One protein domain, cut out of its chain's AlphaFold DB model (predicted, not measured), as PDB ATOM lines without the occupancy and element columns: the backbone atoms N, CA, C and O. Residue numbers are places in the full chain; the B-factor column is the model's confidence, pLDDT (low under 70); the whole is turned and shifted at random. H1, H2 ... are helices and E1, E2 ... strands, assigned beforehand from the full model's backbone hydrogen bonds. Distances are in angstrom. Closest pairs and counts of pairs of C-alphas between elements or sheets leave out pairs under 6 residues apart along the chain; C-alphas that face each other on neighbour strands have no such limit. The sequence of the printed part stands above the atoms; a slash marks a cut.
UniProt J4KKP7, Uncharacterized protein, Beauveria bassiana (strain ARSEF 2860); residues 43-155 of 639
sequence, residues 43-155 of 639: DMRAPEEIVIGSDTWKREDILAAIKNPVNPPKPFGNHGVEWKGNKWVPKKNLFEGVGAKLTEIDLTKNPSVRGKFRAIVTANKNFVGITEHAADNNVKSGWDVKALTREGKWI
ATOM      1  N   ASP A  43     -36.211  63.478  46.959       85.44
ATOM      2  CA  ASP A  43     -34.787  63.154  47.041       85.44
ATOM      3  C   ASP A  43     -34.310  62.822  48.455       85.44
ATOM      4  O   ASP A  43     -33.411  62.006  48.654       85.44
ATOM      5  N   MET A  44     -34.980  63.381  49.463       83.69
ATOM      6  CA  MET A  44     -34.685  63.138  50.874       83.69
ATOM      7  C   MET A  44     -34.961  61.698  51.317       83.69
ATOM      8  O   MET A  44     -34.562  61.315  52.417       83.69
ATOM      9  N   ARG A  45     -35.651  60.907  50.487       88.56
ATOM     10  CA  ARG A  45     -35.874  59.471  50.698       88.56
ATOM     11  C   ARG A  45     -34.602  58.647  50.513       88.56
ATOM     12  O   ARG A  45     -34.503  57.565  51.090       88.56
ATOM     13  N   ALA A  46     -33.654  59.140  49.716       90.69
ATOM     14  CA  ALA A  46     -32.351  58.511  49.584       90.69
ATOM     15  C   ALA A  46     -31.494  58.802  50.835       90.69
ATOM     16  O   ALA A  46     -31.509  59.932  51.351       90.69
ATOM     17  N   PRO A  47     -30.767  57.794  51.356       89.50
ATOM     18  CA  PRO A  47     -29.870  57.978  52.495       89.50
ATOM     19  C   PRO A  47     -28.822  59.056  52.208       89.50
ATOM     20  O   PRO A  47     -28.455  59.265  51.056       89.50
ATOM     21  N   GLU A  48     -28.362  59.744  53.259       89.00
ATOM     22  CA  GLU A  48     -27.207  60.664  53.187       89.00
ATOM     23  C   GLU A  48     -25.990  59.939  52.608       89.00
ATOM     24  O   GLU A  48     -25.365  60.385  51.646       89.00
ATOM     25  N   GLU A  49     -25.740  58.766  53.180       92.94
ATOM     26  CA  GLU A  49     -24.631  57.883  52.902       92.94
ATOM     27  C   GLU A  49     -25.086  56.453  53.204       92.94
ATOM     28  O   GLU A  49     -25.785  56.199  54.191       92.94
ATOM     29  N   ILE A  50     -24.737  55.517  52.331       92.44
ATOM     30  CA  ILE A  50     -24.995  54.094  52.527       92.44
ATOM     31  C   ILE A  50     -23.837  53.289  51.948       92.44
ATOM     32  O   ILE A  50     -23.338  53.573  50.858       92.44
ATOM     33  N   VAL A  51     -23.413  52.265  52.684       91.19
ATOM     34  CA  VAL A  51     -22.426  51.299  52.201       91.19
ATOM     35  C   VAL A  51     -23.166  50.207  51.441       91.19
ATOM     36  O   VAL A  51     -23.999  49.493  52.002       91.19
ATOM     37  N   ILE A  52     -22.885  50.107  50.148       87.50
ATOM     38  CA  ILE A  52     -23.507  49.173  49.218       87.50
ATOM     39  C   ILE A  52     -22.393  48.298  48.633       87.50
ATOM     40  O   ILE A  52     -21.618  48.729  47.779       87.50
ATOM     41  N   GLY A  53     -22.295  47.052  49.100       86.75
ATOM     42  CA  GLY A  53     -21.159  46.190  48.776       86.75
ATOM     43  C   GLY A  53     -19.877  46.715  49.426       86.75
ATOM     44  O   GLY A  53     -19.843  46.899  50.638       86.75
ATOM     45  N   SER A  54     -18.833  46.945  48.628       86.94
ATOM     46  CA  SER A  54     -17.576  47.571  49.071       86.94
ATOM     47  C   SER A  54     -17.578  49.094  48.954       86.94
ATOM     48  O   SER A  54     -16.647  49.739  49.431       86.94
ATOM     49  N   ASP A  55     -18.589  49.666  48.299       89.06
ATOM     50  CA  ASP A  55     -18.582  51.069  47.920       89.06
ATOM     51  C   ASP A  55     -19.499  51.883  48.818       89.06
ATOM     52  O   ASP A  55     -20.649  51.524  49.085       89.06
ATOM     53  N   THR A  56     -19.014  53.053  49.200       92.94
ATOM     54  CA  THR A  56     -19.841  54.083  49.808       92.94
ATOM     55  C   THR A  56     -20.543  54.892  48.721       92.94
ATOM     56  O   THR A  56     -19.915  55.355  47.756       92.94
ATOM     57  N   TRP A  57     -21.856  55.042  48.876       93.81
ATOM     58  CA  TRP A  57     -22.735  55.808  48.001       93.81
ATOM     59  C   TRP A  57     -23.339  56.969  48.771       93.81
ATOM     60  O   TRP A  57     -23.984  56.762  49.802       93.81
ATOM     61  N   LYS A  58     -23.163  58.185  48.255       95.38
ATOM     62  CA  LYS A  58     -23.822  59.372  48.801       95.38
ATOM     63  C   LYS A  58     -25.195  59.562  48.171       95.38
ATOM     64  O   LYS A  58     -25.468  59.069  47.074       95.38
ATOM     65  N   ARG A  59     -26.048  60.345  48.836       94.75
ATOM     66  CA  ARG A  59     -27.360  60.756  48.313       94.75
ATOM     67  C   ARG A  59     -27.268  61.263  46.874       94.75
ATOM     68  O   ARG A  59     -28.042  60.848  46.019       94.75
ATOM     69  N   GLU A  60     -26.301  62.137  46.616       94.62
ATOM     70  CA  GLU A  60     -26.071  62.760  45.311       94.62
ATOM     71  C   GLU A  60     -25.740  61.726  44.230       94.62
ATOM     72  O   GLU A  60     -26.305  61.793  43.141       94.62
ATOM     73  N   ASP A  61     -24.922  60.719  44.549       94.50
ATOM     74  CA  ASP A  61     -24.557  59.641  43.621       94.50
ATOM     75  C   ASP A  61     -25.779  58.794  43.244       94.50
ATOM     76  O   ASP A  61     -25.989  58.456  42.077       94.50
ATOM     77  N   ILE A  62     -26.622  58.476  44.233       95.38
ATOM     78  CA  ILE A  62     -27.853  57.703  44.027       95.38
ATOM     79  C   ILE A  62     -28.819  58.489  43.134       95.38
ATOM     80  O   ILE A  62     -29.368  57.945  42.176       95.38
ATOM     81  N   LEU A  63     -29.018  59.776  43.419       95.75
ATOM     82  CA  LEU A  63     -29.909  60.633  42.635       95.75
ATOM     83  C   LEU A  63     -29.373  60.871  41.219       95.75
ATOM     84  O   LEU A  63     -30.153  60.874  40.265       95.75
ATOM     85  N   ALA A  64     -28.054  61.005  41.057       94.69
ATOM     86  CA  ALA A  64     -27.412  61.101  39.753       94.69
ATOM     87  C   ALA A  64     -27.630  59.826  38.929       94.69
ATOM     88  O   ALA A  64     -28.035  59.925  37.769       94.69
ATOM     89  N   ALA A  65     -27.465  58.644  39.534       93.94
ATOM     90  CA  ALA A  65     -27.744  57.365  38.884       93.94
ATOM     91  C   ALA A  65     -29.227  57.216  38.497       93.94
ATOM     92  O   ALA A  65     -29.540  56.680  37.439       93.94
ATOM     93  N   ILE A  66     -30.156  57.738  39.305       94.81
ATOM     94  CA  ILE A  66     -31.593  57.744  38.977       94.81
ATOM     95  C   ILE A  66     -31.905  58.694  37.812       94.81
ATOM     96  O   ILE A  66     -32.740  58.396  36.948       94.81
ATOM     97  N   LYS A  67     -31.265  59.866  37.793       94.56
ATOM     98  CA  LYS A  67     -31.485  60.886  36.765       94.56
ATOM     99  C   LYS A  67     -30.910  60.445  35.422       94.56
ATOM    100  O   LYS A  67     -31.632  60.509  34.425       94.56
ATOM    101  N   ASN A  68     -29.669  59.960  35.443       93.94
ATOM    102  CA  ASN A  68     -28.865  59.554  34.296       93.94
ATOM    103  C   ASN A  68     -28.438  58.084  34.462       93.94
ATOM    104  O   ASN A  68     -27.289  57.804  34.811       93.94
ATOM    105  N   PRO A  69     -29.370  57.140  34.261       91.88
ATOM    106  CA  PRO A  69     -29.101  55.730  34.474       91.88
ATOM    107  C   PRO A  69     -28.117  55.224  33.423       91.88
ATOM    108  O   PRO A  69     -28.279  55.460  32.227       91.88
ATOM    109  N   VAL A  70     -27.091  54.518  33.890       88.94
ATOM    110  CA  VAL A  70     -26.014  54.011  33.034       88.94
ATOM    111  C   VAL A  70     -26.524  52.957  32.050       88.94
ATOM    112  O   VAL A  70     -26.095  52.907  30.902       88.94
ATOM    113  N   ASN A  71     -27.488  52.152  32.496       88.50
ATOM    114  CA  ASN A  71     -28.215  51.194  31.674       88.50
ATOM    115  C   ASN A  71     -29.691  51.599  31.573       88.50
ATOM    116  O   ASN A  71     -30.213  52.205  32.512       88.50
ATOM    117  N   PRO A  72     -30.397  51.221  30.490       90.50
ATOM    118  CA  PRO A  72     -31.828  51.465  30.366       90.50
ATOM    119  C   PRO A  72     -32.599  50.943  31.592       90.50
ATOM    120  O   PRO A  72     -32.444  49.766  31.943       90.50
ATOM    121  N   PRO A  73     -33.427  51.783  32.243       92.88
ATOM    122  CA  PRO A  73     -34.238  51.363  33.378       92.88
ATOM    123  C   PRO A  73     -35.190  50.226  33.001       92.88
ATOM    124  O   PRO A  73     -35.716  50.197  31.885       92.88
ATOM    125  N   LYS A  74     -35.448  49.303  33.932       93.31
ATOM    126  CA  LYS A  74     -36.332  48.149  33.690       93.31
ATOM    127  C   LYS A  74     -37.549  48.171  34.609       93.31
ATOM    128  O   LYS A  74     -37.438  48.631  35.742       93.31
ATOM    129  N   PRO A  75     -38.714  47.667  34.171       94.56
ATOM    130  CA  PRO A  75     -39.853  47.489  35.063       94.56
ATOM    131  C   PRO A  75     -39.504  46.557  36.228       94.56
ATOM    132  O   PRO A  75     -38.882  45.516  36.027       94.56
ATOM    133  N   PHE A  76     -39.947  46.909  37.433       93.69
ATOM    134  CA  PHE A  76     -39.747  46.111  38.637       93.69
ATOM    135  C   PHE A  76     -41.091  45.619  39.184       93.69
ATOM    136  O   PHE A  76     -41.975  46.414  39.501       93.69
ATOM    137  N   GLY A  77     -41.251  44.299  39.314       91.75
ATOM    138  CA  GLY A  77     -42.514  43.663  39.720       91.75
ATOM    139  C   GLY A  77     -42.847  43.750  41.215       91.75
ATOM    140  O   GLY A  77     -43.883  43.249  41.632       91.75
ATOM    141  N   ASN A  78     -41.983  44.364  42.031       93.12
ATOM    142  CA  ASN A  78     -42.099  44.412  43.495       93.12
ATOM    143  C   ASN A  78     -42.089  43.040  44.198       93.12
ATOM    144  O   ASN A  78     -42.568  42.913  45.324       93.12
ATOM    145  N   HIS A  79     -41.522  42.019  43.560       90.44
ATOM    146  CA  HIS A  79     -41.352  40.690  44.140       90.44
ATOM    147  C   HIS A  79     -39.907  40.489  44.584       90.44
ATOM    148  O   HIS A  79     -38.975  40.977  43.945       90.44
ATOM    149  N   GLY A  80     -39.724  39.767  45.681       91.81
ATOM    150  CA  GLY A  80     -38.401  39.451  46.191       91.81
ATOM    151  C   GLY A  80     -38.451  38.395  47.276       91.81
ATOM    152  O   GLY A  80     -39.386  37.599  47.346       91.81
ATOM    153  N   VAL A  81     -37.448  38.410  48.141       92.06
ATOM    154  CA  VAL A  81     -37.320  37.516  49.286       92.06
ATOM    155  C   VAL A  81     -37.011  38.309  50.550       92.06
ATOM    156  O   VAL A  81     -36.379  39.364  50.512       92.06
ATOM    157  N   GLU A  82     -37.446  37.782  51.686       90.25
ATOM    158  CA  GLU A  82     -37.072  38.267  53.014       90.25
ATOM    159  C   GLU A  82     -36.479  37.121  53.838       90.25
ATOM    160  O   GLU A  82     -36.823  35.954  53.643       90.25
ATOM    161  N   TRP A  83     -35.555  37.442  54.742       87.19
ATOM    162  CA  TRP A  83     -34.950  36.451  55.626       87.19
ATOM    163  C   TRP A  83     -35.848  36.245  56.847       87.19
ATOM    164  O   TRP A  83     -35.980  37.143  57.679       87.19
ATOM    165  N   LYS A  84     -36.487  35.076  56.958       88.56
ATOM    166  CA  LYS A  84     -37.352  34.715  58.093       88.56
ATOM    167  C   LYS A  84     -37.080  33.283  58.530       88.56
ATOM    168  O   LYS A  84     -37.094  32.370  57.711       88.56
ATOM    169  N   GLY A  85     -36.860  33.080  59.830       87.00
ATOM    170  CA  GLY A  85     -36.642  31.745  60.398       87.00
ATOM    171  C   GLY A  85     -35.470  30.995  59.753       87.00
ATOM    172  O   GLY A  85     -35.618  29.827  59.409       87.00
ATOM    173  N   ASN A  86     -34.338  31.680  59.543       88.88
ATOM    174  CA  ASN A  86     -33.112  31.149  58.925       88.88
ATOM    175  C   ASN A  86     -33.248  30.641  57.479       88.88
ATOM    176  O   ASN A  86     -32.428  29.849  57.019       88.88
ATOM    177  N   LYS A  87     -34.258  31.107  56.741       89.94
ATOM    178  CA  LYS A  87     -34.404  30.835  55.310       89.94
ATOM    179  C   LYS A  87     -34.905  32.064  54.559       89.94
ATOM    180  O   LYS A  87     -35.590  32.920  55.121       89.94
ATOM    181  N   TRP A  88     -34.584  32.132  53.269       88.12
ATOM    182  CA  TRP A  88     -35.204  33.085  52.351       88.12
ATOM    183  C   TRP A  88     -36.631  32.628  52.057       88.12
ATOM    184  O   TRP A  88     -36.845  31.500  51.615       88.12
ATOM    185  N   VAL A  89     -37.608  33.495  52.307       91.19
ATOM    186  CA  VAL A  89     -39.010  33.255  51.949       91.19
ATOM    187  C   VAL A  89     -39.473  34.288  50.921       91.19
ATOM    188  O   VAL A  89     -39.097  35.458  51.040       91.19
ATOM    189  N   PRO A  90     -40.274  33.899  49.910       90.69
ATOM    190  CA  PRO A  90     -40.817  34.843  48.938       90.69
ATOM    191  C   PRO A  90     -41.657  35.941  49.598       90.69
ATOM    192  O   PRO A  90     -42.509  35.667  50.443       90.69
ATOM    193  N   LYS A  91     -41.461  37.183  49.155       89.75
ATOM    194  CA  LYS A  91     -42.219  38.364  49.572       89.75
ATOM    195  C   LYS A  91     -42.856  39.010  48.342       89.75
ATOM    196  O   LYS A  91     -42.165  39.535  47.470       89.75
ATOM    197  N   LYS A  92     -44.193  38.970  48.274       82.81
ATOM    198  CA  LYS A  92     -44.972  39.466  47.120       82.81
ATOM    199  C   LYS A  92     -44.938  40.992  46.978       82.81
ATOM    200  O   LYS A  92     -45.028  41.473  45.859       82.81
ATOM    201  N   ASN A  93     -44.785  41.718  48.087       88.88
ATOM    202  CA  ASN A  93     -44.614  43.171  48.124       88.88
ATOM    203  C   ASN A  93     -43.302  43.480  48.840       88.88
ATOM    204  O   ASN A  93     -43.287  43.631  50.064       88.88
ATOM    205  N   LEU A  94     -42.196  43.499  48.096       89.56
ATOM    206  CA  LEU A  94     -40.880  43.732  48.678       89.56
ATOM    207  C   LEU A  94     -40.839  45.090  49.392       89.56
ATOM    208  O   LEU A  94     -40.476  45.130  50.569       89.56
ATOM    209  N   PHE A  95     -41.324  46.130  48.705       89.88
ATOM    210  CA  PHE A  95     -41.578  47.471  49.233       89.88
ATOM    211  C   PHE A  95     -43.075  47.675  49.462       89.88
ATOM    212  O   PHE A  95     -43.897  47.504  48.555       89.88
ATOM    213  N   GLU A  96     -43.449  48.035  50.685       74.25
ATOM    214  CA  GLU A  96     -44.855  48.128  51.072       74.25
ATOM    215  C   GLU A  96     -45.521  49.441  50.640       74.25
ATOM    216  O   GLU A  96     -44.892  50.491  50.530       74.25
ATOM    217  N   GLY A  97     -46.839  49.399  50.423       64.62
ATOM    218  CA  GLY A  97     -47.664  50.590  50.208       64.62
ATOM    219  C   GLY A  97     -47.365  51.368  48.923       64.62
ATOM    220  O   GLY A  97     -47.675  52.558  48.866       64.62
ATOM    221  N   VAL A  98     -46.749  50.740  47.920       66.62
ATOM    222  CA  VAL A  98     -46.528  51.341  46.601       66.62
ATOM    223  C   VAL A  98     -47.368  50.587  45.574       66.62
ATOM    224  O   VAL A  98     -47.010  49.495  45.157       66.62
ATOM    225  N   GLY A  99     -48.509  51.162  45.186       64.44
ATOM    226  CA  GLY A  99     -49.383  50.616  44.134       64.44
ATOM    227  C   GLY A  99     -48.975  51.020  42.711       64.44
ATOM    228  O   GLY A  99     -49.695  50.740  41.760       64.44
ATOM    229  N   ALA A 100     -47.855  51.730  42.557       70.50
ATOM    230  CA  ALA A 100     -47.410  52.291  41.285       70.50
ATOM    231  C   ALA A 100     -46.501  51.328  40.507       70.50
ATOM    232  O   ALA A 100     -45.846  50.466  41.088       70.50
ATOM    233  N   LYS A 101     -46.392  51.547  39.188       88.06
ATOM    234  CA  LYS A 101     -45.362  50.918  38.350       88.06
ATOM    235  C   LYS A 101     -43.979  51.317  38.877       88.06
ATOM    236  O   LYS A 101     -43.635  52.503  38.875       88.06
ATOM    237  N   LEU A 102     -43.226  50.329  39.352       93.75
ATOM    238  CA  LEU A 102     -41.865  50.507  39.837       93.75
ATOM    239  C   LEU A 102     -40.869  50.266  38.709       93.75
ATOM    240  O   LEU A 102     -41.113  49.475  37.798       93.75
ATOM    241  N   THR A 103     -39.741  50.955  38.790       95.25
ATOM    242  CA  THR A 103     -38.625  50.813  37.860       95.25
ATOM    243  C   THR A 103     -37.359  50.527  38.657       95.25
ATOM    244  O   THR A 103     -37.119  51.177  39.674       95.25
ATOM    245  N   GLU A 104     -36.567  49.557  38.209       95.06
ATOM    246  CA  GLU A 104     -35.224  49.293  38.713       95.06
ATOM    247  C   GLU A 104     -34.175  50.048  37.889       95.06
ATOM    248  O   GLU A 104     -34.233  50.100  36.655       95.06
ATOM    249  N   ILE A 105     -33.213  50.638  38.594       95.12
ATOM    250  CA  ILE A 105     -32.071  51.358  38.035       95.12
ATOM    251  C   ILE A 105     -30.799  50.750  38.612       95.12
ATOM    252  O   ILE A 105     -30.670  50.618  39.828       95.12
ATOM    253  N   ASP A 106     -29.860  50.374  37.746       94.06
ATOM    254  CA  ASP A 106     -28.581  49.797  38.155       94.06
ATOM    255  C   ASP A 106     -27.769  50.808  38.987       94.06
ATOM    256  O   ASP A 106     -27.420  51.883  38.502       94.06
ATOM    257  N   LEU A 107     -27.448  50.457  40.238       93.44
ATOM    258  CA  LEU A 107     -26.505  51.209  41.068       93.44
ATOM    259  C   LEU A 107     -25.108  50.638  40.850       93.44
ATOM    260  O   LEU A 107     -24.679  49.697  41.521       93.44
ATOM    261  N   THR A 108     -24.416  51.195  39.863       89.88
ATOM    262  CA  THR A 108     -23.036  50.850  39.522       89.88
ATOM    263  C   THR A 108     -22.257  52.105  39.156       89.88
ATOM    264  O   THR A 108     -22.775  52.988  38.475       89.88
ATOM    265  N   LYS A 109     -21.001  52.185  39.605       84.06
ATOM    266  CA  LYS A 109     -20.052  53.219  39.159       84.06
ATOM    267  C   LYS A 109     -19.370  52.834  37.841       84.06
ATOM    268  O   LYS A 109     -18.762  53.682  37.200       84.06
ATOM    269  N   ASN A 110     -19.468  51.565  37.435       84.12
ATOM    270  CA  ASN A 110     -18.843  51.045  36.226       84.12
ATOM    271  C   ASN A 110     -19.910  50.739  35.158       84.12
ATOM    272  O   ASN A 110     -20.726  49.837  35.369       84.12
ATOM    273  N   PRO A 111     -19.893  51.410  33.993       81.00
ATOM    274  CA  PRO A 111     -20.882  51.188  32.941       81.00
ATOM    275  C   PRO A 111     -20.846  49.795  32.320       81.00
ATOM    276  O   PRO A 111     -21.866  49.309  31.842       81.00
ATOM    277  N   SER A 112     -19.703  49.115  32.371       83.38
ATOM    278  CA  SER A 112     -19.545  47.773  31.811       83.38
ATOM    279  C   SER A 112     -20.054  46.666  32.739       83.38
ATOM    280  O   SER A 112     -20.155  45.515  32.320       83.38
ATOM    281  N   VAL A 113     -20.378  46.981  33.998       83.19
ATOM    282  CA  VAL A 113     -20.804  45.998  35.000       83.19
ATOM    283  C   VAL A 113     -22.093  46.471  35.647       83.19
ATOM    284  O   VAL A 113     -22.094  47.444  36.390       83.19
ATOM    285  N   ARG A 114     -23.199  45.745  35.438       82.69
ATOM    286  CA  ARG A 114     -24.507  46.106  36.024       82.69
ATOM    287  C   ARG A 114     -24.486  46.185  37.555       82.69
ATOM    288  O   ARG A 114     -25.313  46.872  38.140       82.69
ATOM    289  N   GLY A 115     -23.584  45.462  38.220       85.88
ATOM    290  CA  GLY A 115     -23.525  45.376  39.682       85.88
ATOM    291  C   GLY A 115     -24.677  44.557  40.279       85.88
ATOM    292  O   GLY A 115     -25.565  44.085  39.561       85.88
ATOM    293  N   LYS A 116     -24.654  44.367  41.604       90.38
ATOM    294  CA  LYS A 116     -25.659  43.577  42.347       90.38
ATOM    295  C   LYS A 116     -26.829  44.403  42.880       90.38
ATOM    296  O   LYS A 116     -27.839  43.827  43.271       90.38
ATOM    297  N   PHE A 117     -26.698  45.725  42.905       94.44
ATOM    298  CA  PHE A 117     -27.628  46.608  43.599       94.44
ATOM    299  C   PHE A 117     -28.458  47.434  42.624       94.44
ATOM    300  O   PHE A 117     -27.966  47.854  41.571       94.44
ATOM    301  N   ARG A 118     -29.726  47.669  42.964       95.06
ATOM    302  CA  ARG A 118     -30.636  48.504  42.175       95.06
ATOM    303  C   ARG A 118     -31.304  49.544  43.054       95.06
ATOM    304  O   ARG A 118     -31.733  49.225  44.159       95.06
ATOM    305  N   ALA A 119     -31.456  50.757  42.540       95.69
ATOM    306  CA  ALA A 119     -32.396  51.724  43.078       95.69
ATOM    307  C   ALA A 119     -33.777  51.425  42.501       95.69
ATOM    308  O   ALA A 119     -33.930  51.250  41.292       95.69
ATOM    309  N   ILE A 120     -34.780  51.387  43.369       95.94
ATOM    310  CA  ILE A 120     -36.173  51.221  42.980       95.94
ATOM    311  C   ILE A 120     -36.856  52.573  43.070       95.94
ATOM    312  O   ILE A 120     -36.814  53.241  44.108       95.94
ATOM    313  N   VAL A 121     -37.489  52.975  41.972       94.88
ATOM    314  CA  VAL A 121     -38.165  54.265  41.849       94.88
ATOM    315  C   VAL A 121     -39.586  54.101  41.324       94.88
ATOM    316  O   VAL A 121     -39.909  53.124  40.648       94.88
ATOM    317  N   THR A 122     -40.454  55.064  41.624       92.81
ATOM    318  CA  THR A 122     -41.777  55.153  40.990       92.81
ATOM    319  C   THR A 122     -41.671  55.706  39.565       92.81
ATOM    320  O   THR A 122     -40.624  56.213  39.164       92.81
ATOM    321  N   ALA A 123     -42.774  55.690  38.809       88.25
ATOM    322  CA  ALA A 123     -42.857  56.320  37.483       88.25
ATOM    323  C   ALA A 123     -42.402  57.798  37.465       88.25
ATOM    324  O   ALA A 123     -41.803  58.248  36.494       88.25
ATOM    325  N   ASN A 124     -42.603  58.526  38.569       88.38
ATOM    326  CA  ASN A 124     -42.170  59.921  38.721       88.38
ATOM    327  C   ASN A 124     -40.711  60.043  39.196       88.38
ATOM    328  O   ASN A 124     -40.324  61.084  39.718       88.38
ATOM    329  N   LYS A 125     -39.921  58.967  39.088       89.69
ATOM    330  CA  LYS A 125     -38.541  58.848  39.586       89.69
ATOM    331  C   LYS A 125     -38.377  59.104  41.092       89.69
ATOM    332  O   LYS A 125     -37.272  59.361  41.555       89.69
ATOM    333  N   ASN A 126     -39.447  58.985  41.884       90.75
ATOM    334  CA  ASN A 126     -39.330  59.089  43.339       90.75
ATOM    335  C   ASN A 126     -38.684  57.820  43.894       90.75
ATOM    336  O   ASN A 126     -39.182  56.722  43.645       90.75
ATOM    337  N   PHE A 127     -37.625  57.979  44.682       93.81
ATOM    338  CA  PHE A 127     -36.924  56.871  45.318       93.81
ATOM    339  C   PHE A 127     -37.810  56.133  46.332       93.81
ATOM    340  O   PHE A 127     -38.459  56.750  47.179       93.81
ATOM    341  N   VAL A 128     -37.839  54.805  46.229       94.06
ATOM    342  CA  VAL A 128     -38.615  53.892  47.087       94.06
ATOM    343  C   VAL A 128     -37.690  53.065  47.974       94.06
ATOM    344  O   VAL A 128     -38.001  52.824  49.140       94.06
ATOM    345  N   GLY A 129     -36.547  52.641  47.439       94.62
ATOM    346  CA  GLY A 129     -35.613  51.803  48.171       94.62
ATOM    347  C   GLY A 129     -34.476  51.260  47.318       94.62
ATOM    348  O   GLY A 129     -34.339  51.609  46.146       94.62
ATOM    349  N   ILE A 130     -33.665  50.393  47.920       95.75
ATOM    350  CA  ILE A 130     -32.554  49.689  47.274       95.75
ATOM    351  C   ILE A 130     -32.791  48.195  47.397       95.75
ATOM    352  O   ILE A 130     -33.093  47.695  48.487       95.75
ATOM    353  N   THR A 131     -32.623  47.483  46.291       95.31
ATOM    354  CA  THR A 131     -32.569  46.023  46.275       95.31
ATOM    355  C   THR A 131     -31.153  45.527  46.048       95.31
ATOM    356  O   THR A 131     -30.326  46.185  45.416       95.31
ATOM    357  N   GLU A 132     -30.889  44.333  46.561       94.06
ATOM    358  CA  GLU A 132     -29.688  43.555  46.285       94.06
ATOM    359  C   GLU A 132     -30.112  42.225  45.662       94.06
ATOM    360  O   GLU A 132     -31.000  41.551  46.192       94.06
ATOM    361  N   HIS A 133     -29.471  41.835  44.560       88.81
ATOM    362  CA  HIS A 133     -29.586  40.479  44.033       88.81
ATOM    363  C   HIS A 133     -29.037  39.478  45.056       88.81
ATOM    364  O   HIS A 133     -27.836  39.434  45.331       88.81
ATOM    365  N   ALA A 134     -29.944  38.686  45.618       78.19
ATOM    366  CA  ALA A 134     -29.651  37.524  46.437       78.19
ATOM    367  C   ALA A 134     -29.435  36.288  45.536       78.19
ATOM    368  O   ALA A 134     -29.424  36.386  44.307       78.19
ATOM    369  N   ALA A 135     -29.234  35.119  46.146       69.44
ATOM    370  CA  ALA A 135     -29.105  33.860  45.415       69.44
ATOM    371  C   ALA A 135     -30.334  33.581  44.518       69.44
ATOM    372  O   ALA A 135     -31.454  34.006  44.818       69.44
ATOM    373  N   ASP A 136     -30.106  32.863  43.415       75.06
ATOM    374  CA  ASP A 136     -31.137  32.354  42.496       75.06
ATOM    375  C   ASP A 136     -31.989  33.426  41.794       75.06
ATOM    376  O   ASP A 136     -33.200  33.280  41.649       75.06
ATOM    377  N   ASN A 137     -31.363  34.527  41.358       77.25
ATOM    378  CA  ASN A 137     -32.015  35.673  40.697       77.25
ATOM    379  C   ASN A 137     -33.095  36.382  41.532       77.25
ATOM    380  O   ASN A 137     -33.750  37.301  41.037       77.25
ATOM    381  N   ASN A 138     -33.251  36.018  42.802       85.75
ATOM    382  CA  ASN A 138     -34.134  36.723  43.713       85.75
ATOM    383  C   ASN A 138     -33.489  38.028  44.178       85.75
ATOM    384  O   ASN A 138     -32.272  38.203  44.149       85.75
ATOM    385  N   VAL A 139     -34.317  38.956  44.643       91.62
ATOM    386  CA  VAL A 139     -33.855  40.219  45.220       91.62
ATOM    387  C   VAL A 139     -34.352  40.357  46.648       91.62
ATOM    388  O   VAL A 139     -35.488  40.003  46.953       91.62
ATOM    389  N   LYS A 140     -33.515  40.896  47.527       92.19
ATOM    390  CA  LYS A 140     -33.899  41.306  48.883       92.19
ATOM    391  C   LYS A 140     -33.871  42.829  48.980       92.19
ATOM    392  O   LYS A 140     -33.140  43.482  48.232       92.19
ATOM    393  N   SER A 141     -34.642  43.409  49.894       90.94
ATOM    394  CA  SER A 141     -34.540  44.838  50.192       90.94
ATOM    395  C   SER A 141     -33.304  45.089  51.059       90.94
ATOM    396  O   SER A 141     -33.170  44.536  52.148       90.94
ATOM    397  N   GLY A 142     -32.381  45.912  50.564       88.38
ATOM    398  CA  GLY A 142     -31.270  46.452  51.355       88.38
ATOM    399  C   GLY A 142     -31.652  47.753  52.063       88.38
ATOM    400  O   GLY A 142     -31.133  48.061  53.131       88.38
ATOM    401  N   TRP A 143     -32.600  48.498  51.490       90.56
ATOM    402  CA  TRP A 143     -33.116  49.748  52.044       90.56
ATOM    403  C   TRP A 143     -34.579  49.926  51.646       90.56
ATOM    404  O   TRP A 143     -34.853  50.068  50.460       90.56
ATOM    405  N   ASP A 144     -35.518  49.938  52.591       90.12
ATOM    406  CA  ASP A 144     -36.946  50.182  52.327       90.12
ATOM    407  C   ASP A 144     -37.394  51.440  53.076       90.12
ATOM    408  O   ASP A 144     -37.463  51.459  54.306       90.12
ATOM    409  N   VAL A 145     -37.715  52.498  52.327       88.44
ATOM    410  CA  VAL A 145     -38.082  53.800  52.899       88.44
ATOM    411  C   VAL A 145     -39.312  53.693  53.801       88.44
ATOM    412  O   VAL A 145     -39.342  54.316  54.867       88.44
ATOM    413  N   LYS A 146     -40.316  52.888  53.432       86.44
ATOM    414  CA  LYS A 146     -41.544  52.740  54.224       86.44
ATOM    415  C   LYS A 146     -41.320  51.893  55.463       86.44
ATOM    416  O   LYS A 146     -41.820  52.260  56.526       86.44
ATOM    417  N   ALA A 147     -40.545  50.814  55.353       85.00
ATOM    418  CA  ALA A 147     -40.171  50.010  56.515       85.00
ATOM    419  C   ALA A 147     -39.391  50.858  57.532       85.00
ATOM    420  O   ALA A 147     -39.762  50.911  58.701       85.00
ATOM    421  N   LEU A 148     -38.399  51.627  57.073       83.31
ATOM    422  CA  LEU A 148     -37.623  52.536  57.922       83.31
ATOM    423  C   LEU A 148     -38.488  53.637  58.556       83.31
ATOM    424  O   LEU A 148     -38.259  54.021  59.703       83.31
ATOM    425  N   THR A 149     -39.500  54.124  57.827       81.38
ATOM    426  CA  THR A 149     -40.481  55.099  58.337       81.38
ATOM    427  C   THR A 149     -41.317  54.501  59.460       81.38
ATOM    428  O   THR A 149     -41.398  55.087  60.535       81.38
ATOM    429  N   ARG A 150     -41.849  53.291  59.263       79.62
ATOM    430  CA  ARG A 150     -42.616  52.565  60.284       79.62
ATOM    431  C   ARG A 150     -41.780  52.200  61.508       79.62
ATOM    432  O   ARG A 150     -42.290  52.170  62.622       79.62
ATOM    433  N   GLU A 151     -40.502  51.900  61.314       76.62
ATOM    434  CA  GLU A 151     -39.585  51.576  62.406       76.62
ATOM    435  C   GLU A 151     -39.133  52.814  63.195       76.62
ATOM    436  O   GLU A 151     -38.477  52.663  64.224       76.62
ATOM    437  N   GLY A 152     -39.464  54.028  62.737       68.62
ATOM    438  CA  GLY A 152     -39.005  55.273  63.354       68.62
ATOM    439  C   GLY A 152     -37.491  55.483  63.234       68.62
ATOM    440  O   GLY A 152     -36.930  56.338  63.913       68.62
ATOM    441  N   LYS A 153     -36.796  54.734  62.365       68.44
ATOM    442  CA  LYS A 153     -35.327  54.795  62.233       68.44
ATOM    443  C   LYS A 153     -34.814  56.130  61.695       68.44
ATOM    444  O   LYS A 153     -33.647  56.452  61.885       68.44
ATOM    445  N   TRP A 154     -35.685  56.941  61.100       62.62
ATOM    446  CA  TRP A 154     -35.363  58.300  60.652       62.62
ATOM    447  C   TRP A 154     -35.265  59.336  61.782       62.62
ATOM    448  O   TRP A 154     -35.000  60.502  61.497       62.62
ATOM    449  N   ILE A 155     -35.494  58.934  63.038       47.03
ATOM    450  CA  ILE A 155     -35.419  59.810  64.220       47.03
ATOM    451  C   ILE A 155     -33.962  60.043  64.668       47.03
ATOM    452  O   ILE A 155     -33.699  60.993  65.398       47.03
TER     453      ILE A 155
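AT A GLANCE: This is residues 43 to 155 of the 639 residues of an uncharacterized protein of Beauveria bassiana (strain ARSEF 2860) (UniProt J4KKP7). What shape appears first? A strongly twisted and curled sheet, E3, E6, E7, E8 and E9, makes an incomplete barrel, with helix H1 packed across one face. The chain passes from edge strand E3 to hairpin E4 and E5, whose E4 packs beside the opposite edge strand E9, while hairpin E1 and E2 lies near H1 and H2 follows E9. What is the make-up? The printed part has 113 residues with nine named strands and two named helices, E1 E2 H1 E3 E4 E5 E6 E7 E8 E9 H2 along the chain, of mixed class; the five-stranded sheet, in the order E3 E6 E7 E8 E9, is antiparallel. It is compact, with a radius of gyration of the C-alphas of 13.4 A and rounded spans of 37 by 34 by 29 A.

IN THESE COORDINATES: Where does the first part run? E1 spans residues 49 to 52 from C-alpha 49 at (-24.631, 57.883, 52.902), E2 residues 55 to 58, and H1 residues 59 to 67, 12.3 A long. What comes next? E3 is residues 74 to 76, E4 80 to 84, 12.9 A, and E5 87 to 91, 12.3 A. Where are the last elements? E6 is residues 102 to 107, 15.4 A, E7 117 to 122, 16.7 A, E8 127 to 133, 18.0 A, and E9 139 to 144, 12.6 A. H2 is residues 145 to 150, ending at C-alpha 150 at (-42.616, 52.565, 60.284).

HOW THE PARTS SIT: How do the sheet's strands pair? E6 to E9 form a meander, each strand the antiparallel neighbour of the one before, in three hairpins. Within hydrogen-bond range are N 76 and O 102 of E3 and E6, 2.8 A, N 105 and O 119 of E6 and E7, 2.9 A, N 118 and O 131 of E7 and E8, 2.9 A, and N 130 and O 143 of E8 and E9, 2.8 A. How do the helices stand? H1 is on the sheet at a height of 9.1 A, across the strands at 66 degrees to E7 on the local plane; its closest C-alphas to E6 are Ile 66 and Ile 105, 6.5 A. H2 only grazes the sheet with residues 145 to 148, and is apart from H1. In both helices every O i to N i+4 pair is within hydrogen-bond range. Where are the other hairpins? In E1 and E2, N 50 and O 57 are 2.9 A apart; the closest C-alphas of E1 and E7 are Ile 52 and Phe 117, 7.4 A. In E4 and E5, N 82 and O 89 are 2.9 A apart; the closest C-alphas of E4 and E9 are Gly 80 and Val 139, 4.7 A.

THE WHOLE: How large is it? The two C-alphas farthest apart are those of Asn 68 and Gly 85, 38.9 A. Is anything cut or long? The printed part has no cut, and no link is long. Where is confidence low? The pLDDT is under 70 at residues 97 to 99, 135 and 152 to 155; its mean over the printed part is 87.8.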